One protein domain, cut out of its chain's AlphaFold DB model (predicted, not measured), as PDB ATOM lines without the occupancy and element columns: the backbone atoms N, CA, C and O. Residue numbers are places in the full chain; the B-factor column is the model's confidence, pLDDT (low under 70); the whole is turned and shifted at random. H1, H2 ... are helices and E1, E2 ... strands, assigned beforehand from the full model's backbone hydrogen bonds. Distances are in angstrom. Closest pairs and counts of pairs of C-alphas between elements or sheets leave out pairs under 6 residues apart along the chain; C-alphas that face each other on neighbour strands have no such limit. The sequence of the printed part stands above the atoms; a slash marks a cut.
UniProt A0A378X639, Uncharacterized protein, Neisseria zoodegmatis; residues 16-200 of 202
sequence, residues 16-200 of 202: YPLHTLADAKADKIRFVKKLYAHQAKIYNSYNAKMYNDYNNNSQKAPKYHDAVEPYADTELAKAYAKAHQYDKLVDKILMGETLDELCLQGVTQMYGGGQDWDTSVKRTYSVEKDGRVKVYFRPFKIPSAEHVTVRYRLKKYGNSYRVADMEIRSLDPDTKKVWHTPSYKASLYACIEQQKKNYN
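Overview. This is residues 16 to 200 of the 202 residues of an uncharacterized protein of Neisseria zoodegmatis (UniProt A0A378X639). A long helix, H1, crosses one face of a twisted five-stranded sheet that curls round it, while H3 and H5 run side by side at a shallow tilt, their first residues at E4 of the sheet. H2 packs between H1 and H3, the little H4 lies near the middle, and two stretches stick out: residues 16 to 23 of H1, and residues 51 to 58, of which 51 and 52 belong to H1. The printed part has 185 residues, in the order H1 H2 H3 H4 E1 E2 E3 E4 E5 H5; the sheet, E1 E2 E3 E4 E5, is antiparallel and a meander, each strand the neighbour of the one before. The class is mixed, helices and strands; the whole is compact, with a radius of gyration of the C-alphas of 17.3 A, and spans 59 by 38 by 37 A.

Arrangement. Begin with H1, residues 16 to 52, which touches H2, residues 64 to 71, with its residues 35 to 42 alone: a helical hairpin at a shallow tilt of 22 degrees, closest at the C-alphas of Gln 39 and Ala 67, 4.7 A. H2 only just touches H3, residues 74 to 94, with 3 pairs of C-alphas within 8 A, the closest those of Glu 69 and Ala 77, 6.3 A. H4, residues 108 to 111, only grazes the sheet with residues 109 to 111. Next look at E1, residues 123 to 127: with H1 on one face of the sheet there are two layers, helix and sheet, and the C-alphas of Lys 25 and Val 127 are their closest, 6.3 A. E1 and E2, residues 133 to 137, have N 124 and O 136 at 2.8 A. E2 and E3, residues 147 to 157, have N 135 and O 150 at 2.8 A. E3 and E4, residues 160 to 171, have N 151 and O 167 at 2.8 A, and E4 bends by 64 degrees at residue 164. E4 and E5, residues 178 to 180, have N 168 and O 180 at 3.0 A. H5, residues 184 to 199, touches H3 the same way at a shallow tilt of 29 degrees, closest at the C-alphas of Leu 76 and Lys 185, 6.2 A; H1 and H5 are apart. In H1 and H5 every O i to N i+4 pair is within hydrogen-bond range; in H3 16 of 17 are, in H2 2 of 4, and H4 is too short for one.

Along the chain. Find C-alpha 16 at (27.090, -24.711, 40.292); from there H1 runs 54.1 A to C-alpha 52. H3 is 30.1 A long, E3 31.1 A, E4 30.7 A and H5 22.3 A, ending at C-alpha 199, (39.948, -58.020, -4.182).

Size, cuts and confidence. The C-alphas of Tyr 16 and Asn 55 are farthest apart, 60.5 A. The printed part has no cut; the links H1 to H2, H3 to H4 and H4 to E1 are long. The mean pLDDT of the printed part is 75.7, and 66 residues are under 70, among them 46 to 66 and 105 to 120.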
ATOM      1  N   TYR A  16      27.536 -23.404  40.796       50.84
ATOM      2  CA  TYR A  16      27.090 -24.711  40.292       50.84
ATOM      3  C   TYR A  16      27.390 -25.000  38.801       50.84
ATOM      4  O   TYR A  16      27.824 -26.117  38.497       50.84
ATOM      5  N   PRO A  17      27.228 -24.061  37.841       56.81
ATOM      6  CA  PRO A  17      27.511 -24.371  36.436       56.81
ATOM      7  C   PRO A  17      29.013 -24.551  36.158       56.81
ATOM      8  O   PRO A  17      29.388 -25.317  35.273       56.81
ATOM      9  N   LEU A  18      29.895 -23.910  36.931       56.84
ATOM     10  CA  LEU A  18      31.345 -24.051  36.752       56.84
ATOM     11  C   LEU A  18      31.854 -25.401  37.259       56.84
ATOM     12  O   LEU A  18      32.706 -26.013  36.614       56.84
ATOM     13  N   HIS A  19      31.320 -25.871  38.389       55.72
ATOM     14  CA  HIS A  19      31.730 -27.143  38.987       55.72
ATOM     15  C   HIS A  19      31.290 -28.311  38.100       55.72
ATOM     16  O   HIS A  19      32.121 -29.116  37.692       55.72
ATOM     17  N   THR A  20      30.038 -28.303  37.632       62.03
ATOM     18  CA  THR A  20      29.519 -29.341  36.720       62.03
ATOM     19  C   THR A  20      30.273 -29.415  35.383       62.03
ATOM     20  O   THR A  20      30.491 -30.505  34.850       62.03
ATOM     21  N   LEU A  21      30.731 -28.279  34.843       61.16
ATOM     22  CA  LEU A  21      31.557 -28.237  33.628       61.16
ATOM     23  C   LEU A  21      32.988 -28.737  33.862       61.16
ATOM     24  O   LEU A  21      33.537 -29.443  33.008       61.16
ATOM     25  N   ALA A  22      33.608 -28.368  34.984       69.06
ATOM     26  CA  ALA A  22      34.934 -28.854  35.359       69.06
ATOM     27  C   ALA A  22      34.914 -30.370  35.615       69.06
ATOM     28  O   ALA A  22      35.767 -31.088  35.083       69.06
ATOM     29  N   ASP A  23      33.886 -30.860  36.307       75.88
ATOM     30  CA  ASP A  23      33.665 -32.279  36.594       75.88
ATOM     31  C   ASP A  23      33.470 -33.084  35.306       75.88
ATOM     32  O   ASP A  23      34.131 -34.101  35.089       75.88
ATOM     33  N   ALA A  24      32.669 -32.574  34.363       83.38
ATOM     34  CA  ALA A  24      32.484 -33.219  33.066       83.38
ATOM     35  C   ALA A  24      33.793 -33.312  32.255       83.38
ATOM     36  O   ALA A  24      34.044 -34.325  31.593       83.38
ATOM     37  N   LYS A  25      34.651 -32.281  32.299       90.75
ATOM     38  CA  LYS A  25      35.976 -32.313  31.651       90.75
ATOM     39  C   LYS A  25      36.907 -33.320  32.330       90.75
ATOM     40  O   LYS A  25      37.579 -34.089  31.638       90.75
ATOM     41  N   ALA A  26      36.928 -33.338  33.660       91.50
ATOM     42  CA  ALA A  26      37.741 -34.260  34.443       91.50
ATOM     43  C   ALA A  26      37.332 -35.722  34.203       91.50
ATOM     44  O   ALA A  26      38.203 -36.569  33.993       91.50
ATOM     45  N   ASP A  27      36.032 -36.019  34.141       93.31
ATOM     46  CA  ASP A  27      35.529 -37.369  33.878       93.31
ATOM     47  C   ASP A  27      35.869 -37.854  32.465       93.31
ATOM     48  O   ASP A  27      36.284 -39.003  32.288       93.31
ATOM     49  N   LYS A  28      35.772 -36.977  31.457       94.56
ATOM     50  CA  LYS A  28      36.219 -37.279  30.087       94.56
ATOM     51  C   LYS A  28      37.712 -37.618  30.043       94.56
ATOM     52  O   LYS A  28      38.099 -38.621  29.443       94.56
ATOM     53  N   ILE A  29      38.554 -36.824  30.710       95.00
ATOM     54  CA  ILE A  29      39.997 -37.098  30.814       95.00
ATOM     55  C   ILE A  29      40.245 -38.414  31.561       95.00
ATOM     56  O   ILE A  29      41.067 -39.220  31.123       95.00
ATOM     57  N   ARG A  30      39.532 -38.667  32.666       94.12
ATOM     58  CA  ARG A  30      39.645 -39.902  33.458       94.12
ATOM     59  C   ARG A  30      39.296 -41.129  32.621       94.12
ATOM     60  O   ARG A  30      40.013 -42.125  32.687       94.12
ATOM     61  N   PHE A  31      38.237 -41.052  31.818       94.19
ATOM     62  CA  PHE A  31      37.861 -42.106  30.881       94.19
ATOM     63  C   PHE A  31      38.990 -42.405  29.887       94.19
ATOM     64  O   PHE A  31      39.416 -43.554  29.775       94.19
ATOM     65  N   VAL A  32      39.535 -41.378  29.226       92.56
ATOM     66  CA  VAL A  32      40.609 -41.570  28.238       92.56
ATOM     67  C   VAL A  32      41.891 -42.093  28.897       92.56
ATOM     68  O   VAL A  32      42.522 -42.997  28.361       92.56
ATOM     69  N   LYS A  33      42.253 -41.627  30.098       90.56
ATOM     70  CA  LYS A  33      43.379 -42.193  30.865       90.56
ATOM     71  C   LYS A  33      43.194 -43.686  31.156       90.56
ATOM     72  O   LYS A  33      44.137 -44.450  30.974       90.56
ATOM     73  N   LYS A  34      41.991 -44.109  31.571       89.44
ATOM     74  CA  LYS A  34      41.672 -45.531  31.799       89.44
ATOM     75  C   LYS A  34      41.809 -46.358  30.521       89.44
ATOM     76  O   LYS A  34      42.369 -47.447  30.582       89.44
ATOM     77  N   LEU A  35      41.347 -45.828  29.387       88.19
ATOM     78  CA  LEU A  35      41.513 -46.453  28.073       88.19
ATOM     79  C   LEU A  35      42.999 -46.693  27.765       88.19
ATOM     80  O   LEU A  35      43.383 -47.832  27.518       88.19
ATOM     81  N   TYR A  36      43.857 -45.673  27.875       85.06
ATOM     82  CA  TYR A  36      45.297 -45.829  27.615       85.06
ATOM     83  C   TYR A  36      45.993 -46.777  28.602       85.06
ATOM     84  O   TYR A  36      46.890 -47.518  28.207       85.06
ATOM     85  N   ALA A  37      45.589 -46.778  29.876       83.62
ATOM     86  CA  ALA A  37      46.133 -47.699  30.873       83.62
ATOM     87  C   ALA A  37      45.763 -49.161  30.567       83.62
ATOM     88  O   ALA A  37      46.600 -50.053  30.700       83.62
ATOM     89  N   HIS A  38      44.529 -49.414  30.121       84.38
ATOM     90  CA  HIS A  38      44.096 -50.749  29.709       84.38
ATOM     91  C   HIS A  38      44.832 -51.224  28.455       84.38
ATOM     92  O   HIS A  38      45.348 -52.340  28.442       84.38
ATOM     93  N   GLN A  39      44.956 -50.354  27.448       79.19
ATOM     94  CA  GLN A  39      45.756 -50.629  26.252       79.19
ATOM     95  C   GLN A  39      47.199 -51.002  26.619       79.19
ATOM     96  O   GLN A  39      47.691 -52.042  26.191       79.19
ATOM     97  N   ALA A  40      47.850 -50.211  27.482       77.25
ATOM     98  CA  ALA A  40      49.210 -50.478  27.948       77.25
ATOM     99  C   ALA A  40      49.338 -51.835  28.657       77.25
ATOM    100  O   ALA A  40      50.289 -52.572  28.408       77.25
ATOM    101  N   LYS A  41      48.370 -52.197  29.510       79.31
ATOM    102  CA  LYS A  41      48.346 -53.503  30.186       79.31
ATOM    103  C   LYS A  41      48.284 -54.658  29.185       79.31
ATOM    104  O   LYS A  41      49.019 -55.630  29.344       79.31
ATOM    105  N   ILE A  42      47.426 -54.546  28.172       76.44
ATOM    106  CA  ILE A  42      47.285 -55.570  27.134       76.44
ATOM    107  C   ILE A  42      48.598 -55.691  26.360       76.44
ATOM    108  O   ILE A  42      49.174 -56.776  26.338       76.44
ATOM    109  N   TYR A  43      49.137 -54.592  25.829       72.75
ATOM    110  CA  TYR A  43      50.385 -54.626  25.059       72.75
ATOM    111  C   TYR A  43      51.583 -55.138  25.870       72.75
ATOM    112  O   TYR A  43      52.318 -55.992  25.384       72.75
ATOM    113  N   ASN A  44      51.734 -54.732  27.136       72.56
ATOM    114  CA  ASN A  44      52.795 -55.260  28.003       72.56
ATOM    115  C   ASN A  44      52.666 -56.770  28.238       72.56
ATOM    116  O   ASN A  44      53.675 -57.470  28.278       72.56
ATOM    117  N   SER A  45      51.439 -57.290  28.363       71.31
ATOM    118  CA  SER A  45      51.218 -58.732  28.524       71.31
ATOM    119  C   SER A  45      51.606 -59.529  27.274       71.31
ATOM    120  O   SER A  45      52.052 -60.667  27.393       71.31
ATOM    121  N   TYR A  46      51.492 -58.922  26.089       66.62
ATOM    122  CA  TYR A  46      51.967 -59.513  24.842       66.62
ATOM    123  C   TYR A  46      53.484 -59.420  24.693       66.62
ATOM    124  O   TYR A  46      54.097 -60.432  24.375       66.62
ATOM    125  N   ASN A  47      54.100 -58.268  24.985       62.75
ATOM    126  CA  ASN A  47      55.561 -58.128  24.940       62.75
ATOM    127  C   ASN A  47      56.254 -59.147  25.862       62.75
ATOM    128  O   ASN A  47      57.241 -59.764  25.473       62.75
ATOM    129  N   ALA A  48      55.701 -59.376  27.059       62.38
ATOM    130  CA  ALA A  48      56.213 -60.387  27.984       62.38
ATOM    131  C   ALA A  48      56.098 -61.820  27.427       62.38
ATOM    132  O   ALA A  48      56.991 -62.631  27.647       62.38
ATOM    133  N   LYS A  49      55.026 -62.134  26.686       61.22
ATOM    134  CA  LYS A  49      54.877 -63.433  26.009       61.22
ATOM    135  C   LYS A  49      55.843 -63.581  24.833       61.22
ATOM    136  O   LYS A  49      56.518 -64.598  24.758       61.22
ATOM    137  N   MET A  50      55.988 -62.548  23.997       56.66
ATOM    138  CA  MET A  50      56.964 -62.530  22.896       56.66
ATOM    139  C   MET A  50      58.391 -62.777  23.367       56.66
ATOM    140  O   MET A  50      59.121 -63.536  22.738       56.66
ATOM    141  N   TYR A  51      58.789 -62.159  24.479       51.88
ATOM    142  CA  TYR A  51      60.128 -62.356  25.028       51.88
ATOM    143  C   TYR A  51      60.363 -63.801  25.506       51.88
ATOM    144  O   TYR A  51      61.472 -64.311  25.393       51.88
ATOM    145  N   ASN A  52      59.318 -64.480  25.992       53.06
ATOM    146  CA  ASN A  52      59.416 -65.847  26.509       53.06
ATOM    147  C   ASN A  52      59.276 -66.934  25.424       53.06
ATOM    148  O   ASN A  52      59.802 -68.030  25.599       53.06
ATOM    149  N   ASP A  53      58.618 -66.636  24.302       56.47
ATOM    150  CA  ASP A  53      58.291 -67.598  23.237       56.47
ATOM    151  C   ASP A  53      59.094 -67.373  21.937       56.47
ATOM    152  O   ASP A  53      58.695 -67.837  20.867       56.47
ATOM    153  N   TYR A  54      60.233 -66.673  22.012       46.59
ATOM    154  CA  TYR A  54      61.049 -66.209  20.871       46.59
ATOM    155  C   TYR A  54      61.470 -67.312  19.868       46.59
ATOM    156  O   TYR A  54      61.895 -67.012  18.757       46.59
ATOM    157  N   ASN A  55      61.305 -68.591  20.222       47.34
ATOM    158  CA  ASN A  55      61.573 -69.752  19.368       47.34
ATOM    159  C   ASN A  55      60.372 -70.250  18.539       47.34
ATOM    160  O   ASN A  55      60.506 -71.254  17.840       47.34
ATOM    161  N   ASN A  56      59.203 -69.604  18.599       42.03
ATOM    162  CA  ASN A  56      58.013 -70.066  17.884       42.03
ATOM    163  C   ASN A  56      57.529 -69.021  16.861       42.03
ATOM    164  O   ASN A  56      56.876 -68.041  17.216       42.03
ATOM    165  N   ASN A  57      57.807 -69.277  15.576       37.72
ATOM    166  CA  ASN A  57      57.493 -68.463  14.381       37.72
ATOM    167  C   ASN A  57      55.988 -68.184  14.123       37.72
ATOM    168  O   ASN A  57      55.590 -67.875  13.003       37.72
ATOM    169  N   SER A  58      55.114 -68.302  15.123       39.91
ATOM    170  CA  SER A  58      53.656 -68.173  14.979       39.91
ATOM    171  C   SER A  58      53.029 -67.083  15.857       39.91
ATOM    172  O   SER A  58      51.803 -67.014  15.993       39.91
ATOM    173  N   GLN A  59      53.840 -66.211  16.455       46.00
ATOM    174  CA  GLN A  59      53.354 -65.213  17.406       46.00
ATOM    175  C   GLN A  59      52.636 -64.062  16.693       46.00
ATOM    176  O   GLN A  59      53.231 -63.085  16.245       46.00
ATOM    177  N   LYS A  60      51.311 -64.196  16.584       50.03
ATOM    178  CA  LYS A  60      50.415 -63.158  16.067       50.03
ATOM    179  C   LYS A  60      50.535 -61.906  16.938       50.03
ATOM    180  O   LYS A  60      50.386 -61.998  18.157       50.03
ATOM    181  N   ALA A  61      50.762 -60.757  16.302       48.94
ATOM    182  CA  ALA A  61      50.765 -59.452  16.957       48.94
ATOM    183  C   ALA A  61      49.534 -59.290  17.879       48.94
ATOM    184  O   ALA A  61      48.471 -59.846  17.566       48.94
ATOM    185  N   PRO A  62      49.649 -58.537  18.996       52.03
ATOM    186  CA  PRO A  62      48.519 -58.203  19.855       52.03
ATOM    187  C   PRO A  62      47.313 -57.832  19.004       52.03
ATOM    188  O   PRO A  62      47.397 -56.924  18.170       52.03
ATOM    189  N   LYS A  63      46.187 -58.522  19.189       60.31
ATOM    190  CA  LYS A  63      44.999 -58.185  18.419       60.31
ATOM    191  C   LYS A  63      44.486 -56.851  18.941       60.31
ATOM    192  O   LYS A  63      43.907 -56.764  20.019       60.31
ATOM    193  N   TYR A  64      44.744 -55.801  18.166       61.91
ATOM    194  CA  TYR A  64      44.351 -54.416  18.423       61.91
ATOM    195  C   TYR A  64      42.903 -54.290  18.950       61.91
ATOM    196  O   TYR A  64      42.624 -53.463  19.824       61.91
ATOM    197  N   HIS A  65      42.014 -55.177  18.494       64.69
ATOM    198  CA  HIS A  65      40.632 -55.263  18.941       64.69
ATOM    199  C   HIS A  65      40.459 -55.359  20.463       64.69
ATOM    200  O   HIS A  65      39.592 -54.693  21.021       64.69
ATOM    201  N   ASP A  66      41.331 -56.089  21.167       64.50
ATOM    202  CA  ASP A  66      41.175 -56.361  22.604       64.50
ATOM    203  C   ASP A  66      41.409 -55.100  23.439       64.50
ATOM    204  O   ASP A  66      40.880 -54.936  24.540       64.50
ATOM    205  N   ALA A  67      42.206 -54.179  22.896       71.06
ATOM    206  CA  ALA A  67      42.673 -53.002  23.598       71.06
ATOM    207  C   ALA A  67      41.715 -51.811  23.455       71.06
ATOM    208  O   ALA A  67      41.611 -50.997  24.379       71.06
ATOM    209  N   VAL A  68      41.021 -51.686  22.314       75.38
ATOM    210  CA  VAL A  68      40.326 -50.436  21.947       75.38
ATOM    211  C   VAL A  68      38.838 -50.612  21.675       75.38
ATOM    212  O   VAL A  68      38.052 -49.742  22.058       75.38
ATOM    213  N   GLU A  69      38.419 -51.730  21.087       80.69
ATOM    214  CA  GLU A  69      37.007 -51.979  20.768       80.69
ATOM    215  C   GLU A  69      36.085 -51.989  21.989       80.69
ATOM    216  O   GLU A  69      34.995 -51.423  21.885       80.69
ATOM    217  N   PRO A  70      36.501 -52.478  23.179       86.38
ATOM    218  CA  PRO A  70      35.665 -52.407  24.376       86.38
ATOM    219  C   PRO A  70      35.265 -50.981  24.776       86.38
ATOM    220  O   PRO A  70      34.322 -50.795  25.545       86.38
ATOM    221  N   TYR A  71      35.974 -49.957  24.291       89.94
ATOM    222  CA  TYR A  71      35.683 -48.552  24.571       89.94
ATOM    223  C   TYR A  71      34.864 -47.866  23.479       89.94
ATOM    224  O   TYR A  71      34.419 -46.738  23.704       89.94
ATOM    225  N   ALA A  72      34.660 -48.514  22.334       90.75
ATOM    226  CA  ALA A  72      33.905 -47.971  21.218       90.75
ATOM    227  C   ALA A  72      32.430 -47.768  21.586       90.75
ATOM    228  O   ALA A  72      31.851 -48.502  22.391       90.75
ATOM    229  N   ASP A  73      31.817 -46.742  21.007       94.88
ATOM    230  CA  ASP A  73      30.368 -46.635  20.989       94.88
ATOM    231  C   ASP A  73      29.770 -47.629  19.984       94.88
ATOM    232  O   ASP A  73      30.483 -48.323  19.261       94.88
ATOM    233  N   THR A  74      28.441 -47.707  19.938       92.69
ATOM    234  CA  THR A  74      27.733 -48.659  19.077       92.69
ATOM    235  C   THR A  74      28.105 -48.527  17.597       92.69
ATOM    236  O   THR A  74      28.231 -49.536  16.910       92.69
ATOM    237  N   GLU A  75      28.291 -47.308  17.090       93.50
ATOM    238  CA  GLU A  75      28.544 -47.080  15.664       93.50
ATOM    239  C   GLU A  75      30.009 -47.321  15.302       93.50
ATOM    240  O   GLU A  75      30.303 -47.912  14.263       93.50
ATOM    241  N   LEU A  76      30.942 -46.923  16.166       91.12
ATOM    242  CA  LEU A  76      32.351 -47.242  15.984       91.12
ATOM    243  C   LEU A  76      32.605 -48.753  16.134       91.12
ATOM    244  O   LEU A  76      33.373 -49.313  15.358       91.12
ATOM    245  N   ALA A  77      31.911 -49.434  17.052       90.69
ATOM    246  CA  ALA A  77      31.976 -50.891  17.187       90.69
ATOM    247  C   ALA A  77      31.495 -51.615  15.917       90.69
ATOM    248  O   ALA A  77      32.117 -52.584  15.490       90.69
ATOM    249  N   LYS A  78      30.434 -51.123  15.260       92.50
ATOM    250  CA  LYS A  78      29.995 -51.650  13.954       92.50
ATOM    251  C   LYS A  78      31.056 -51.457  12.869       92.50
ATOM    252  O   LYS A  78      31.265 -52.363  12.066       92.50
ATOM    253  N   ALA A  79      31.718 -50.299  12.837       90.81
ATOM    254  CA  ALA A  79      32.802 -50.043  11.889       90.81
ATOM    255  C   ALA A  79      33.981 -51.006  12.111       90.81
ATOM    256  O   ALA A  79      34.465 -51.593  11.146       90.81
ATOM    257  N   TYR A  80      34.369 -51.240  13.370       88.50
ATOM    258  CA  TYR A  80      35.374 -52.243  13.728       88.50
ATOM    259  C   TYR A  80      34.975 -53.652  13.287       88.50
ATOM    260  O   TYR A  80      35.746 -54.323  12.606       88.50
ATOM    261  N   ALA A  81      33.752 -54.085  13.599       89.06
ATOM    262  CA  ALA A  81      33.266 -55.409  13.224       89.06
ATOM    263  C   ALA A  81      33.273 -55.624  11.701       89.06
ATOM    264  O   ALA A  81      33.672 -56.691  11.234       89.06
ATOM    265  N   LYS A  82      32.879 -54.609  10.919       90.94
ATOM    266  CA  LYS A  82      32.941 -54.677   9.452       90.94
ATOM    267  C   LYS A  82      34.390 -54.737   8.963       90.94
ATOM    268  O   LYS A  82      34.692 -55.560   8.109       90.94
ATOM    269  N   ALA A  83      35.287 -53.928   9.523       88.38
ATOM    270  CA  ALA A  83      36.704 -53.950   9.162       88.38
ATOM    271  C   ALA A  83      37.341 -55.323   9.430       88.38
ATOM    272  O   ALA A  83      37.978 -55.869   8.539       88.38
ATOM    273  N   HIS A  84      37.057 -55.952  10.578       86.19
ATOM    274  CA  HIS A  84      37.500 -57.325  10.876       86.19
ATOM    275  C   HIS A  84      37.069 -58.347   9.836       86.19
ATOM    276  O   HIS A  84      37.825 -59.260   9.506       86.19
ATOM    277  N   GLN A  85      35.829 -58.239   9.355       88.69
ATOM    278  CA  GLN A  85      35.308 -59.175   8.365       88.69
ATOM    279  C   GLN A  85      36.120 -59.106   7.075       88.69
ATOM    280  O   GLN A  85      36.508 -60.155   6.566       88.69
ATOM    281  N   TYR A  86      36.403 -57.900   6.580       88.12
ATOM    282  CA  TYR A  86      37.169 -57.731   5.348       88.12
ATOM    283  C   TYR A  86      38.662 -57.994   5.549       88.12
ATOM    284  O   TYR A  86      39.235 -58.716   4.740       88.12
ATOM    285  N   ASP A  87      39.252 -57.573   6.670       84.81
ATOM    286  CA  ASP A  87      40.633 -57.920   7.026       84.81
ATOM    287  C   ASP A  87      40.834 -59.441   7.038       84.81
ATOM    288  O   ASP A  87      41.811 -59.937   6.491       84.81
ATOM    289  N   LYS A  88      39.870 -60.218   7.554       84.44
ATOM    290  CA  LYS A  88      39.918 -61.691   7.517       84.44
ATOM    291  C   LYS A  88      39.802 -62.273   6.104       84.44
ATOM    292  O   LYS A  88      40.285 -63.379   5.866       84.44
ATOM    293  N   LEU A  89      39.096 -61.611   5.189       86.75
ATOM    294  CA  LEU A  89      39.005 -62.051   3.794       86.75
ATOM    295  C   LEU A  89      40.309 -61.758   3.051       86.75
ATOM    296  O   LEU A  89      40.808 -62.634   2.352       86.75
ATOM    297  N   VAL A  90      40.865 -60.566   3.253       83.81
ATOM    298  CA  VAL A  90      42.147 -60.131   2.691       83.81
ATOM    299  C   VAL A  90      43.297 -60.997   3.208       83.81
ATOM    300  O   VAL A  90      44.061 -61.527   2.410       83.81
ATOM    301  N   ASP A  91      43.363 -61.255   4.518       79.81
ATOM    302  CA  ASP A  91      44.394 -62.097   5.147       79.81
ATOM    303  C   ASP A  91      44.431 -63.525   4.571       79.81
ATOM    304  O   ASP A  91      45.495 -64.119   4.431       79.81
ATOM    305  N   LYS A  92      43.282 -64.072   4.148       83.56
ATOM    306  CA  LYS A  92      43.228 -65.376   3.460       83.56
ATOM    307  C   LYS A  92      43.836 -65.353   2.060       83.56
ATOM    308  O   LYS A  92      44.290 -66.396   1.605       83.56
ATOM    309  N   ILE A  93      43.774 -64.213   1.373       82.62
ATOM    310  CA  ILE A  93      44.336 -64.041   0.028       82.62
ATOM    311  C   ILE A  93      45.835 -63.791   0.135       82.62
ATOM    312  O   ILE A  93      46.613 -64.416  -0.574       82.62
ATOM    313  N   LEU A  94      46.221 -62.902   1.047       76.44
ATOM    314  CA  LEU A  94      47.600 -62.468   1.239       76.44
ATOM    315  C   LEU A  94      48.435 -63.431   2.082       76.44
ATOM    316  O   LEU A  94      49.635 -63.236   2.196       76.44
ATOM    317  N   MET A  95      47.822 -64.427   2.730       70.75
ATOM    318  CA  MET A  95      48.501 -65.411   3.586       70.75
ATOM    319  C   MET A  95      49.423 -64.786   4.656       70.75
ATOM    320  O   MET A  95      50.382 -65.414   5.102       70.75
ATOM    321  N   GLY A  96      49.117 -63.561   5.099       62.25
ATOM    322  CA  GLY A  96      49.907 -62.809   6.077       62.25
ATOM    323  C   GLY A  96      51.114 -62.040   5.518       62.25
ATOM    324  O   GLY A  96      51.910 -61.544   6.313       62.25
ATOM    325  N   GLU A  97      51.263 -61.917   4.193       55.00
ATOM    326  CA  GLU A  97      52.435 -61.293   3.555       55.00
ATOM    327  C   GLU A  97      52.471 -59.757   3.664       55.00
ATOM    328  O   GLU A  97      53.552 -59.189   3.825       55.00
ATOM    329  N   THR A  98      51.324 -59.061   3.637       63.97
ATOM    330  CA  THR A  98      51.281 -57.588   3.729       63.97
ATOM    331  C   THR A  98      50.254 -57.087   4.748       63.97
ATOM    332  O   THR A  98      49.043 -57.070   4.540       63.97
ATOM    333  N   LEU A  99      50.764 -56.625   5.892       60.69
ATOM    334  CA  LEU A  99      49.957 -56.071   6.985       60.69
ATOM    335  C   LEU A  99      49.377 -54.682   6.659       60.69
ATOM    336  O   LEU A  99      48.342 -54.308   7.207       60.69
ATOM    337  N   ASP A 100      50.002 -53.938   5.746       63.09
ATOM    338  CA  ASP A 100      49.581 -52.584   5.355       63.09
ATOM    339  C   ASP A 100      48.225 -52.547   4.634       63.09
ATOM    340  O   ASP A 100      47.592 -51.496   4.540       63.09
ATOM    341  N   GLU A 101      47.756 -53.698   4.153       65.00
ATOM    342  CA  GLU A 101      46.471 -53.828   3.471       65.00
ATOM    343  C   GLU A 101      45.289 -54.045   4.420       65.00
ATOM    344  O   GLU A 101      44.138 -54.000   3.984       65.00
ATOM    345  N   LEU A 102      45.551 -54.249   5.716       74.75
ATOM    346  CA  LEU A 102      44.523 -54.464   6.731       74.75
ATOM    347  C   LEU A 102      44.039 -53.128   7.316       74.75
ATOM    348  O   LEU A 102      44.812 -52.304   7.813       74.75
ATOM    349  N   CYS A 103      42.727 -52.920   7.340       78.81
ATOM    350  CA  CYS A 103      42.099 -51.698   7.831       78.81
ATOM    351  C   CYS A 103      42.356 -51.443   9.318       78.81
ATOM    352  O   CYS A 103      42.411 -50.290   9.757       78.81
ATOM    353  N   LEU A 104      42.527 -52.505  10.107       76.50
ATOM    354  CA  LEU A 104      42.776 -52.427  11.547       76.50
ATOM    355  C   LEU A 104      44.264 -52.421  11.920       76.50
ATOM    356  O   LEU A 104      44.596 -52.340  13.104       76.50
ATOM    357  N   GLN A 105      45.168 -52.435  10.940       62.88
ATOM    358  CA  GLN A 105      46.605 -52.306  11.183       62.88
ATOM    359  C   GLN A 105      47.030 -50.859  11.455       62.88
ATOM    360  O   GLN A 105      47.810 -50.629  12.379       62.88
ATOM    361  N   GLY A 106      46.435 -49.863  10.779       52.44
ATOM    362  CA  GLY A 106      46.765 -48.432  10.967       52.44
ATOM    363  C   GLY A 106      46.576 -47.907  12.400       52.44
ATOM    364  O   GLY A 106      47.090 -46.863  12.790       52.44
ATOM    365  N   VAL A 107      45.887 -48.676  13.230       50.50
ATOM    366  CA  VAL A 107      45.487 -48.323  14.585       50.50
ATOM    367  C   VAL A 107      46.476 -48.761  15.657       50.50
ATOM    368  O   VAL A 107      46.477 -48.218  16.761       50.50
ATOM    369  N   THR A 108      47.399 -49.658  15.310       51.19
ATOM    370  CA  THR A 108      48.603 -49.930  16.110       51.19
ATOM    371  C   THR A 108      49.435 -48.653  16.310       51.19
ATOM    372  O   THR A 108      50.035 -48.439  17.363       51.19
ATOM    373  N   GLN A 109      49.347 -47.708  15.367       50.12
ATOM    374  CA  GLN A 109      50.015 -46.408  15.431       50.12
ATOM    375  C   GLN A 109      49.403 -45.452  16.476       50.12
ATOM    376  O   GLN A 109      50.068 -44.497  16.882       50.12
ATOM    377  N   MET A 110      48.192 -45.719  16.997       52.12
ATOM    378  CA  MET A 110      47.533 -44.887  18.023       52.12
ATOM    379  C   MET A 110      48.333 -44.739  19.319       52.12
ATOM    380  O   MET A 110      48.080 -43.820  20.101       52.12
ATOM    381  N   TYR A 111      49.290 -45.631  19.559       50.09
ATOM    382  CA  TYR A 111      50.114 -45.617  20.757       50.09
ATOM    383  C   TYR A 111      51.462 -44.907  20.585       50.09
ATOM    384  O   TYR A 111      52.209 -44.788  21.554       50.09
ATOM    385  N   GLY A 112      51.756 -44.379  19.395       40.31
ATOM    386  CA  GLY A 112      53.073 -43.823  19.108       40.31
ATOM    387  C   GLY A 112      54.007 -44.769  18.379       40.31
ATOM    388  O   GLY A 112      55.218 -44.637  18.504       40.31
ATOM    389  N   GLY A 113      53.443 -45.643  17.553       36.06
ATOM    390  CA  GLY A 113      54.155 -46.055  16.362       36.06
ATOM    391  C   GLY A 113      54.700 -47.459  16.312       36.06
ATOM    392  O   GLY A 113      55.405 -47.897  17.210       36.06
ATOM    393  N   GLY A 114      54.458 -48.084  15.164       44.81
ATOM    394  CA  GLY A 114      55.170 -49.273  14.724       44.81
ATOM    395  C   GLY A 114      54.922 -50.515  15.573       44.81
ATOM    396  O   GLY A 114      54.149 -50.517  16.527       44.81
ATOM    397  N   GLN A 115      55.615 -51.583  15.193       41.22
ATOM    398  CA  GLN A 115      55.592 -52.892  15.850       41.22
ATOM    399  C   GLN A 115      56.094 -52.865  17.315       41.22
ATOM    400  O   GLN A 115      55.985 -53.875  18.006       41.22
ATOM    401  N   ASP A 116      56.561 -51.710  17.813       45.81
ATOM    402  CA  ASP A 116      57.212 -51.525  19.109       45.81
ATOM    403  C   ASP A 116      56.436 -50.565  20.034       45.81
ATOM    404  O   ASP A 116      56.684 -49.361  20.131       45.81
ATOM    405  N   TRP A 117      55.503 -51.136  20.782       59.12
ATOM    406  CA  TRP A 117      54.610 -50.477  21.737       59.12
ATOM    407  C   TRP A 117      55.370 -49.993  22.990       59.12
ATOM    408  O   TRP A 117      55.596 -50.766  23.922       59.12
ATOM    409  N   ASP A 118      55.757 -48.716  23.059       59.72
ATOM    410  CA  ASP A 118      56.410 -48.156  24.257       59.72
ATOM    411  C   ASP A 118      55.399 -47.632  25.285       59.72
ATOM    412  O   ASP A 118      54.871 -46.516  25.179       59.72
ATOM    413  N   THR A 119      55.128 -48.440  26.316       65.31
ATOM    414  CA  THR A 119      54.143 -48.102  27.352       65.31
ATOM    415  C   THR A 119      54.564 -47.037  28.350       65.31
ATOM    416  O   THR A 119      53.718 -46.523  29.090       65.31
ATOM    417  N   SER A 120      55.828 -46.617  28.305       68.31
ATOM    418  CA  SER A 120      56.381 -45.575  29.168       68.31
ATOM    419  C   SER A 120      56.123 -44.148  28.660       68.31
ATOM    420  O   SER A 120      56.371 -43.177  29.380       68.31
ATOM    421  N   VAL A 121      55.560 -43.991  27.454       74.62
ATOM    422  CA  VAL A 121      55.326 -42.680  26.832       74.62
ATOM    423  C   VAL A 121      54.421 -41.785  27.691       74.62
ATOM    424  O   VAL A 121      53.241 -42.071  27.940       74.62
ATOM    425  N   LYS A 122      54.961 -40.628  28.088       80.50
ATOM    426  CA  LYS A 122      54.224 -39.593  28.822       80.50
ATOM    427  C   LYS A 122      53.182 -38.927  27.919       80.50
ATOM    428  O   LYS A 122      53.488 -38.456  26.825       80.50
ATOM    429  N   ARG A 123      51.943 -38.840  28.415       85.88
ATOM    430  CA  ARG A 123      50.788 -38.277  27.695       85.88
ATOM    431  C   ARG A 123      50.239 -37.043  28.397       85.88
ATOM    432  O   ARG A 123      50.052 -37.037  29.613       85.88
ATOM    433  N   THR A 124      49.935 -36.023  27.607       91.06
ATOM    434  CA  THR A 124      49.254 -34.803  28.052       91.06
ATOM    435  C   THR A 124      47.800 -34.854  27.605       91.06
ATOM    436  O   THR A 124      47.526 -35.180  26.452       91.06
ATOM    437  N   TYR A 125      46.873 -34.532  28.507       93.31
ATOM    438  CA  TYR A 125      45.430 -34.625  28.277       93.31
ATOM    439  C   TYR A 125      44.783 -33.257  28.470       93.31
ATOM    440  O   TYR A 125      45.036 -32.593  29.474       93.31
ATOM    441  N   SER A 126      43.912 -32.858  27.552       95.56
ATOM    442  CA  SER A 126      43.097 -31.648  27.682       95.56
ATOM    443  C   SER A 126      41.739 -31.824  27.004       95.56
ATOM    444  O   SER A 126      41.533 -32.762  26.235       95.56
ATOM    445  N   VAL A 127      40.782 -30.944  27.309       95.75
ATOM    446  CA  VAL A 127      39.481 -30.897  26.623       95.75
ATOM    447  C   VAL A 127      39.427 -29.633  25.771       95.75
ATOM    448  O   VAL A 127      39.601 -28.531  26.293       95.75
ATOM    449  N   GLU A 128      39.214 -29.798  24.469       93.50
ATOM    450  CA  GLU A 128      39.080 -28.706  23.502       93.50
ATOM    451  C   GLU A 128      37.735 -27.972  23.679       93.50
ATOM    452  O   GLU A 128      36.815 -28.460  24.342       93.50
ATOM    453  N   LYS A 129      37.612 -26.769  23.097       90.81
ATOM    454  CA  LYS A 129      36.397 -25.936  23.214       90.81
ATOM    455  C   LYS A 129      35.143 -26.635  22.675       90.81
ATOM    456  O   LYS A 129      34.061 -26.427  23.205       90.81
ATOM    457  N   ASP A 130      35.307 -27.488  21.669       90.44
ATOM    458  CA  ASP A 130      34.247 -28.309  21.071       90.44
ATOM    459  C   ASP A 130      33.924 -29.586  21.877       90.44
ATOM    460  O   ASP A 130      33.122 -30.420  21.459       90.44
ATOM    461  N   GLY A 131      34.549 -29.759  23.044       90.75
ATOM    462  CA  GLY A 131      34.295 -30.867  23.954       90.75
ATOM    463  C   GLY A 131      35.033 -32.165  23.622       90.75
ATOM    464  O   GLY A 131      34.818 -33.149  24.346       90.75
ATOM    465  N   ARG A 132      35.891 -32.189  22.591       94.50
ATOM    466  CA  ARG A 132      36.785 -33.321  22.302       94.50
ATOM    467  C   ARG A 132      37.892 -33.427  23.340       94.50
ATOM    468  O   ARG A 132      38.378 -32.423  23.853       94.50
ATOM    469  N   VAL A 133      38.311 -34.652  23.648       95.50
ATOM    470  CA  VAL A 133      39.491 -34.877  24.498       95.50
ATOM    471  C   VAL A 133      40.714 -34.973  23.606       95.50
ATOM    472  O   VAL A 133      40.819 -35.905  22.811       95.50
ATOM    473  N   LYS A 134      41.642 -34.032  23.750       94.00
ATOM    474  CA  LYS A 134      42.937 -34.045  23.079       94.00
ATOM    475  C   LYS A 134      43.946 -34.794  23.944       94.00
ATOM    476  O   LYS A 134      44.115 -34.492  25.126       94.00
ATOM    477  N   VAL A 135      44.637 -35.745  23.333       90.88
ATOM    478  CA  VAL A 135      45.796 -36.436  23.889       90.88
ATOM    479  C   VAL A 135      46.997 -36.102  23.024       90.88
ATOM    480  O   VAL A 135      46.928 -36.200  21.802       90.88
ATOM    481  N   TYR A 136      48.079 -35.682  23.661       87.56
ATOM    482  CA  TYR A 136      49.325 -35.307  23.009       87.56
ATOM    483  C   TYR A 136      50.485 -36.076  23.622       87.56
ATOM    484  O   TYR A 136      50.592 -36.151  24.851       87.56
ATOM    485  N   PHE A 137      51.351 -36.630  22.782       81.56
ATOM    486  CA  PHE A 137      52.536 -37.354  23.226       81.56
ATOM    487  C   PHE A 137      53.614 -37.395  22.145       81.56
ATOM    488  O   PHE A 137      53.340 -37.163  20.969       81.56
ATOM    489  N   ARG A 138      54.847 -37.691  22.560       76.69
ATOM    490  CA  ARG A 138      55.991 -37.909  21.673       76.69
ATOM    491  C   ARG A 138      56.317 -39.403  21.654       76.69
ATOM    492  O   ARG A 138      56.648 -39.927  22.718       76.69
ATOM    493  N   PRO A 139      56.185 -40.092  20.515       69.00
ATOM    494  CA  PRO A 139      56.668 -41.459  20.405       69.00
ATOM    495  C   PRO A 139      58.197 -41.481  20.488       69.00
ATOM    496  O   PRO A 139      58.862 -40.646  19.886       69.00
ATOM    497  N   PHE A 140      58.762 -42.413  21.255       60.12
ATOM    498  CA  PHE A 140      60.219 -42.513  21.417       60.12
ATOM    499  C   PHE A 140      60.887 -43.271  20.255       60.12
ATOM    500  O   PHE A 140      62.045 -43.024  19.939       60.12
ATOM    501  N   LYS A 141      60.145 -44.175  19.599       57.25
ATOM    502  CA  LYS A 141      60.666 -45.131  18.605       57.25
ATOM    503  C   LYS A 141      60.293 -44.846  17.145       57.25
ATOM    504  O   LYS A 141      60.714 -45.596  16.272       57.25
ATOM    505  N   ILE A 142      59.551 -43.772  16.855       55.50
ATOM    506  CA  ILE A 142      59.459 -43.231  15.488       55.50
ATOM    507  C   ILE A 142      60.285 -41.942  15.455       55.50
ATOM    508  O   ILE A 142      59.779 -40.909  15.893       55.50
ATOM    509  N   PRO A 143      61.517 -41.964  14.917       50.53
ATOM    510  CA  PRO A 143      62.370 -40.780  14.843       50.53
ATOM    511  C   PRO A 143      61.724 -39.600  14.101       50.53
ATOM    512  O   PRO A 143      61.996 -38.456  14.443       50.53
ATOM    513  N   SER A 144      60.849 -39.874  13.123       51.91
ATOM    514  CA  SER A 144      60.208 -38.845  12.294       51.91
ATOM    515  C   SER A 144      58.921 -38.261  12.897       51.91
ATOM    516  O   SER A 144      58.577 -37.109  12.647       51.91
ATOM    517  N   ALA A 145      58.199 -39.001  13.746       54.81
ATOM    518  CA  ALA A 145      57.000 -38.477  14.394       54.81
ATOM    519  C   ALA A 145      57.401 -37.726  15.666       54.81
ATOM    520  O   ALA A 145      57.362 -38.282  16.761       54.81
ATOM    521  N   GLU A 146      57.776 -36.452  15.550       62.94
ATOM    522  CA  GLU A 146      58.119 -35.644  16.727       62.94
ATOM    523  C   GLU A 146      56.978 -35.636  17.748       62.94
ATOM    524  O   GLU A 146      57.216 -35.786  18.949       62.94
ATOM    525  N   HIS A 147      55.727 -35.531  17.278       76.38
ATOM    526  CA  HIS A 147      54.553 -35.509  18.142       76.38
ATOM    527  C   HIS A 147      53.301 -36.116  17.495       76.38
ATOM    528  O   HIS A 147      52.968 -35.837  16.346       76.38
ATOM    529  N   VAL A 148      52.530 -36.870  18.279       78.94
ATOM    530  CA  VAL A 148      51.214 -37.397  17.898       78.94
ATOM    531  C   VAL A 148      50.129 -36.682  18.693       78.94
ATOM    532  O   VAL A 148      50.226 -36.489  19.909       78.94
ATOM    533  N   THR A 149      49.065 -36.292  17.996       85.00
ATOM    534  CA  THR A 149      47.833 -35.780  18.596       85.00
ATOM    535  C   THR A 149      46.667 -36.696  18.256       85.00
ATOM    536  O   THR A 149      46.370 -36.916  17.081       85.00
ATOM    537  N   VAL A 150      45.951 -37.147  19.284       87.56
ATOM    538  CA  VAL A 150      44.684 -37.869  19.145       87.56
ATOM    539  C   VAL A 150      43.561 -37.028  19.735       87.56
ATOM    540  O   VAL A 150      43.642 -36.608  20.889       87.56
ATOM    541  N   ARG A 151      42.499 -36.775  18.969       91.38
ATOM    542  CA  ARG A 151      41.294 -36.086  19.454       91.38
ATOM    543  C   ARG A 151      40.133 -37.059  19.500       91.38
ATOM    544  O   ARG A 151      39.647 -37.490  18.460       91.38
ATOM    545  N   TYR A 152      39.661 -37.373  20.698       92.69
ATOM    546  CA  TYR A 152      38.529 -38.265  20.908       92.69
ATOM    547  C   TYR A 152      37.214 -37.495  20.930       92.69
ATOM    548  O   TYR A 152      37.044 -36.550  21.708       92.69
ATOM    549  N   ARG A 153      36.247 -37.964  20.139       95.00
ATOM    550  CA  ARG A 153      34.831 -37.631  20.310       95.00
ATOM    551  C   ARG A 153      34.216 -38.668  21.244       95.00
ATOM    552  O   ARG A 153      34.193 -39.856  20.933       95.00
ATOM    553  N   LEU A 154      33.741 -38.215  22.401       95.56
ATOM    554  CA  LEU A 154      33.163 -39.078  23.428       95.56
ATOM    555  C   LEU A 154      31.652 -38.891  23.509       95.56
ATOM    556  O   LEU A 154      31.167 -37.759  23.506       95.56
ATOM    557  N   LYS A 155      30.924 -39.994  23.667       95.31
ATOM    558  CA  LYS A 155      29.481 -40.012  23.917       95.31
ATOM    559  C   LYS A 155      29.214 -40.596  25.301       95.31
ATOM    560  O   LYS A 155      29.858 -41.566  25.694       95.31
ATOM    561  N   LYS A 156      28.316 -39.974  26.068       93.12
ATOM    562  CA  LYS A 156      27.967 -40.420  27.424       93.12
ATOM    563  C   LYS A 156      26.936 -41.550  27.344       93.12
ATOM    564  O   LYS A 156      25.948 -41.427  26.629       93.12
ATOM    565  N   TYR A 157      27.176 -42.628  28.081       90.19
ATOM    566  CA  TYR A 157      26.308 -43.796  28.216       90.19
ATOM    567  C   TYR A 157      26.140 -44.088  29.709       90.19
ATOM    568  O   TYR A 157      27.040 -44.640  30.348       90.19
ATOM    569  N   GLY A 158      25.013 -43.655  30.280       88.81
ATOM    570  CA  GLY A 158      24.791 -43.692  31.728       88.81
ATOM    571  C   GLY A 158      25.906 -42.960  32.484       88.81
ATOM    572  O   GLY A 158      26.150 -41.773  32.256       88.81
ATOM    573  N   ASN A 159      26.619 -43.697  33.339       87.44
ATOM    574  CA  ASN A 159      27.686 -43.173  34.202       87.44
ATOM    575  C   ASN A 159      29.091 -43.234  33.576       87.44
ATOM    576  O   ASN A 159      30.078 -42.962  34.256       87.44
ATOM    577  N   SER A 160      29.212 -43.607  32.300       90.75
ATOM    578  CA  SER A 160      30.501 -43.704  31.609       90.75
ATOM    579  C   SER A 160      30.465 -43.023  30.242       90.75
ATOM    580  O   SER A 160      29.422 -42.580  29.762       90.75
ATOM    581  N   TYR A 161      31.626 -42.944  29.603       95.19
ATOM    582  CA  TYR A 161      31.771 -42.517  28.220       95.19
ATOM    583  C   TYR A 161      32.087 -43.713  27.319       95.19
ATOM    584  O   TYR A 161      32.510 -44.773  27.781       95.19
ATOM    585  N   ARG A 162      31.873 -43.525  26.020       95.25
ATOM    586  CA  ARG A 162      32.349 -44.382  24.934       95.25
ATOM    587  C   ARG A 162      32.957 -43.510  23.841       95.25
ATOM    588  O   ARG A 162      32.586 -42.342  23.700       95.25
ATOM    589  N   VAL A 163      33.892 -44.067  23.086       93.88
ATOM    590  CA  VAL A 163      34.534 -43.403  21.951       93.88
ATOM    591  C   VAL A 163      33.618 -43.513  20.740       93.88
ATOM    592  O   VAL A 163      33.434 -44.599  20.206       93.88
ATOM    593  N   ALA A 164      33.044 -42.392  20.316       94.06
ATOM    594  CA  ALA A 164      32.190 -42.336  19.132       94.06
ATOM    595  C   ALA A 164      32.993 -42.175  17.839       94.06
ATOM    596  O   ALA A 164      32.578 -42.614  16.765       94.06
ATOM    597  N   ASP A 165      34.132 -41.496  17.941       92.25
ATOM    598  CA  ASP A 165      35.057 -41.284  16.840       92.25
ATOM    599  C   ASP A 165      36.390 -40.758  17.374       92.25
ATOM    600  O   ASP A 165      36.497 -40.316  18.527       92.25
ATOM    601  N   MET A 166      37.394 -40.741  16.511       89.31
ATOM    602  CA  MET A 166      38.690 -40.163  16.818       89.31
ATOM    603  C   MET A 166      39.342 -39.567  15.580       89.31
ATOM    604  O   MET A 166      39.095 -39.984  14.455       89.31
ATOM    605  N   GLU A 167      40.190 -38.583  15.818       87.00
ATOM    606  CA  GLU A 167      41.042 -37.966  14.816       87.00
ATOM    607  C   GLU A 167      42.494 -38.180  15.242       87.00
ATOM    608  O   GLU A 167      42.839 -37.870  16.385       87.00
ATOM    609  N   ILE A 168      43.337 -38.696  14.348       81.75
ATOM    610  CA  ILE A 168      44.742 -38.999  14.648       81.75
ATOM    611  C   ILE A 168      45.628 -38.243  13.663       81.75
ATOM    612  O   ILE A 168      45.507 -38.402  12.445       81.75
ATOM    613  N   ARG A 169      46.519 -37.410  14.200       79.06
ATOM    614  CA  ARG A 169      47.504 -36.647  13.430       79.06
ATOM    615  C   ARG A 169      48.899 -36.906  13.966       79.06
ATOM    616  O   ARG A 169      49.123 -36.733  15.166       79.06
ATOM    617  N   SER A 170      49.821 -37.232  13.068       74.19
ATOM    618  CA  SER A 170      51.245 -37.083  13.327       74.19
ATOM    619  C   SER A 170      51.671 -35.695  12.855       74.19
ATOM    620  O   SER A 170      51.363 -35.287  11.735       74.19
ATOM    621  N   LEU A 171      52.332 -34.942  13.724       63.03
ATOM    622  CA  LEU A 171      53.084 -33.754  13.338       63.03
ATOM    623  C   LEU A 171      54.541 -34.186  13.238       63.03
ATOM    624  O   LEU A 171      55.345 -33.946  14.130       63.03
ATOM    625  N   ASP A 172      54.820 -34.910  12.167       60.22
ATOM    626  CA  ASP A 172      56.165 -35.075  11.639       60.22
ATOM    627  C   ASP A 172      56.492 -33.779  10.867       60.22
ATOM    628  O   ASP A 172      55.683 -33.382  10.015       60.22
ATOM    629  N   PRO A 173      57.569 -33.049  11.207       55.78
ATOM    630  CA  PRO A 173      57.889 -31.766  10.582       55.78
ATOM    631  C   PRO A 173      58.142 -31.892   9.074       55.78
ATOM    632  O   PRO A 173      57.797 -30.966   8.333       55.78
ATOM    633  N   ASP A 174      58.634 -33.049   8.622       56.62
ATOM    634  CA  ASP A 174      58.987 -33.311   7.229       56.62
ATOM    635  C   ASP A 174      57.788 -33.841   6.442       56.62
ATOM    636  O   ASP A 174      57.509 -33.395   5.328       56.62
ATOM    637  N   THR A 175      57.029 -34.773   7.024       59.53
ATOM    638  CA  THR A 175      55.950 -35.449   6.287       59.53
ATOM    639  C   THR A 175      54.568 -34.857   6.536       59.53
ATOM    640  O   THR A 175      53.653 -35.098   5.745       59.53
ATOM    641  N   LYS A 176      54.375 -34.117   7.642       61.94
ATOM    642  CA  LYS A 176      53.070 -33.637   8.146       61.94
ATOM    643  C   LYS A 176      51.965 -34.691   7.997       61.94
ATOM    644  O   LYS A 176      50.816 -34.363   7.685       61.94
ATOM    645  N   LYS A 177      52.321 -35.974   8.157       62.91
ATOM    646  CA  LYS A 177      51.479 -37.084   7.712       62.91
ATOM    647  C   LYS A 177      50.206 -37.156   8.545       62.91
ATOM    648  O   LYS A 177      50.202 -37.350   9.762       62.91
ATOM    649  N   VAL A 178      49.093 -37.045   7.843       64.38
ATOM    650  CA  VAL A 178      47.756 -37.140   8.401       64.38
ATOM    651  C   VAL A 178      47.328 -38.603   8.369       64.38
ATOM    652  O   VAL A 178      47.151 -39.159   7.293       64.38
ATOM    653  N   TRP A 179      47.188 -39.244   9.532       70.25
ATOM    654  CA  TRP A 179      46.850 -40.671   9.582       70.25
ATOM    655  C   TRP A 179      45.349 -40.895   9.426       70.25
ATOM    656  O   TRP A 179      44.919 -41.599   8.520       70.25
ATOM    657  N   HIS A 180      44.533 -40.250  10.263       75.38
ATOM    658  CA  HIS A 180      43.092 -40.496  10.293       75.38
ATOM    659  C   HIS A 180      42.328 -39.212  10.605       75.38
ATOM    660  O   HIS A 180      41.916 -38.970  11.743       75.38
ATOM    661  N   THR A 181      42.162 -38.350   9.599       72.56
ATOM    662  CA  THR A 181      41.372 -37.118   9.731       72.56
ATOM    663  C   THR A 181      40.328 -37.000   8.629       72.56
ATOM    664  O   THR A 181      40.594 -37.431   7.512       72.56
ATOM    665  N   PRO A 182      39.178 -36.364   8.911       80.00
ATOM    666  CA  PRO A 182      38.737 -35.859  10.219       80.00
ATOM    667  C   PRO A 182      38.143 -36.951  11.129       80.00
ATOM    668  O   PRO A 182      37.715 -36.645  12.240       80.00
ATOM    669  N   SER A 183      38.066 -38.193  10.646       88.25
ATOM    670  CA  SER A 183      37.372 -39.297  11.304       88.25
ATOM    671  C   SER A 183      38.056 -40.622  10.996       88.25
ATOM    672  O   SER A 183      38.121 -41.045   9.843       88.25
ATOM    673  N   TYR A 184      38.512 -41.302  12.037       86.25
ATOM    674  CA  TYR A 184      39.030 -42.658  11.947       86.25
ATOM    675  C   TYR A 184      37.935 -43.657  11.560       86.25
ATOM    676  O   TYR A 184      38.177 -44.555  10.755       86.25
ATOM    677  N   LYS A 185      36.700 -43.450  12.034       89.62
ATOM    678  CA  LYS A 185      35.556 -44.249  11.585       89.62
ATOM    679  C   LYS A 185      35.360 -44.156  10.067       89.62
ATOM    680  O   LYS A 185      35.097 -45.167   9.426       89.62
ATOM    681  N   ALA A 186      35.513 -42.967   9.481       89.38
ATOM    682  CA  ALA A 186      35.458 -42.801   8.029       89.38
ATOM    683  C   ALA A 186      36.643 -43.481   7.323       89.38
ATOM    684  O   ALA A 186      36.441 -44.122   6.295       89.38
ATOM    685  N   SER A 187      37.854 -43.403   7.892       86.25
ATOM    686  CA  SER A 187      39.028 -44.112   7.363       86.25
ATOM    687  C   SER A 187      38.829 -45.629   7.313       86.25
ATOM    688  O   SER A 187      39.220 -46.247   6.328       86.25
ATOM    689  N   LEU A 188      38.176 -46.222   8.322       87.06
ATOM    690  CA  LEU A 188      37.827 -47.647   8.317       87.06
ATOM    691  C   LEU A 188      36.937 -48.012   7.128       87.06
ATOM    692  O   LEU A 188      37.234 -48.955   6.401       87.06
ATOM    693  N   TYR A 189      35.867 -47.250   6.901       90.62
ATOM    694  CA  TYR A 189      34.976 -47.507   5.771       90.62
ATOM    695  C   TYR A 189      35.666 -47.294   4.426       90.62
ATOM    696  O   TYR A 189      35.496 -48.120   3.537       90.62
ATOM    697  N   ALA A 190      36.478 -46.246   4.282       89.50
ATOM    698  CA  ALA A 190      37.238 -46.010   3.057       89.50
ATOM    699  C   ALA A 190      38.200 -47.167   2.748       89.50
ATOM    700  O   ALA A 190      38.281 -47.608   1.605       89.50
ATOM    701  N   CYS A 191      38.877 -47.699   3.770       86.75
ATOM    702  CA  CYS A 191      39.729 -48.869   3.614       86.75
ATOM    703  C   CYS A 191      38.932 -50.111   3.181       86.75
ATOM    704  O   CYS A 191      39.332 -50.780   2.233       86.75
ATOM    705  N   ILE A 192      37.771 -50.376   3.790       90.25
ATOM    706  CA  ILE A 192      36.901 -51.497   3.392       90.25
ATOM    707  C   ILE A 192      36.483 -51.372   1.922       90.25
ATOM    708  O   ILE A 192      36.545 -52.347   1.177       90.25
ATOM    709  N   GLU A 193      36.068 -50.183   1.480       92.00
ATOM    710  CA  GLU A 193      35.687 -49.964   0.078       92.00
ATOM    711  C   GLU A 193      36.883 -50.138  -0.873       92.00
ATOM    712  O   GLU A 193      36.736 -50.681  -1.970       92.00
ATOM    713  N   GLN A 194      38.090 -49.766  -0.439       89.06
ATOM    714  CA  GLN A 194      39.308 -50.030  -1.198       89.06
ATOM    715  C   GLN A 194      39.619 -51.532  -1.282       89.06
ATOM    716  O   GLN A 194      39.914 -52.026  -2.368       89.06
ATOM    717  N   GLN A 195      39.507 -52.273  -0.177       88.06
ATOM    718  CA  GLN A 195      39.688 -53.728  -0.161       88.06
ATOM    719  C   GLN A 195      38.670 -54.418  -1.076       88.06
ATOM    720  O   GLN A 195      39.041 -55.287  -1.863       88.06
ATOM    721  N   LYS A 196      37.399 -53.995  -1.055       90.88
ATOM    722  CA  LYS A 196      36.378 -54.495  -1.991       90.88
ATOM    723  C   LYS A 196      36.804 -54.341  -3.442       90.88
ATOM    724  O   LYS A 196      36.680 -55.291  -4.208       90.88
ATOM    725  N   LYS A 197      37.318 -53.164  -3.804       90.38
ATOM    726  CA  LYS A 197      37.784 -52.874  -5.161       90.38
ATOM    727  C   LYS A 197      39.016 -53.699  -5.537       90.38
ATOM    728  O   LYS A 197      39.054 -54.252  -6.628       90.38
ATOM    729  N   ASN A 198      40.004 -53.787  -4.649       88.06
ATOM    730  CA  ASN A 198      41.264 -54.484  -4.919       88.06
ATOM    731  C   ASN A 198      41.071 -56.000  -5.060       88.06
ATOM    732  O   ASN A 198      41.732 -56.629  -5.880       88.06
ATOM    733  N   TYR A 199      40.144 -56.573  -4.289       88.19
ATOM    734  CA  TYR A 199      39.948 -58.020  -4.182       88.19
ATOM    735  C   TYR A 199      38.620 -58.516  -4.765       88.19
ATOM    736  O   TYR A 199      38.279 -59.689  -4.624       88.19
ATOM    737  N   ASN A 200      37.864 -57.636  -5.429       88.94
ATOM    738  CA  ASN A 200      36.552 -57.923  -6.018       88.94
ATOM    739  C   ASN A 200      35.546 -58.545  -5.027       88.94
ATOM    740  O   ASN A 200      34.746 -59.414  -5.389       88.94
TER     741      ASN A 200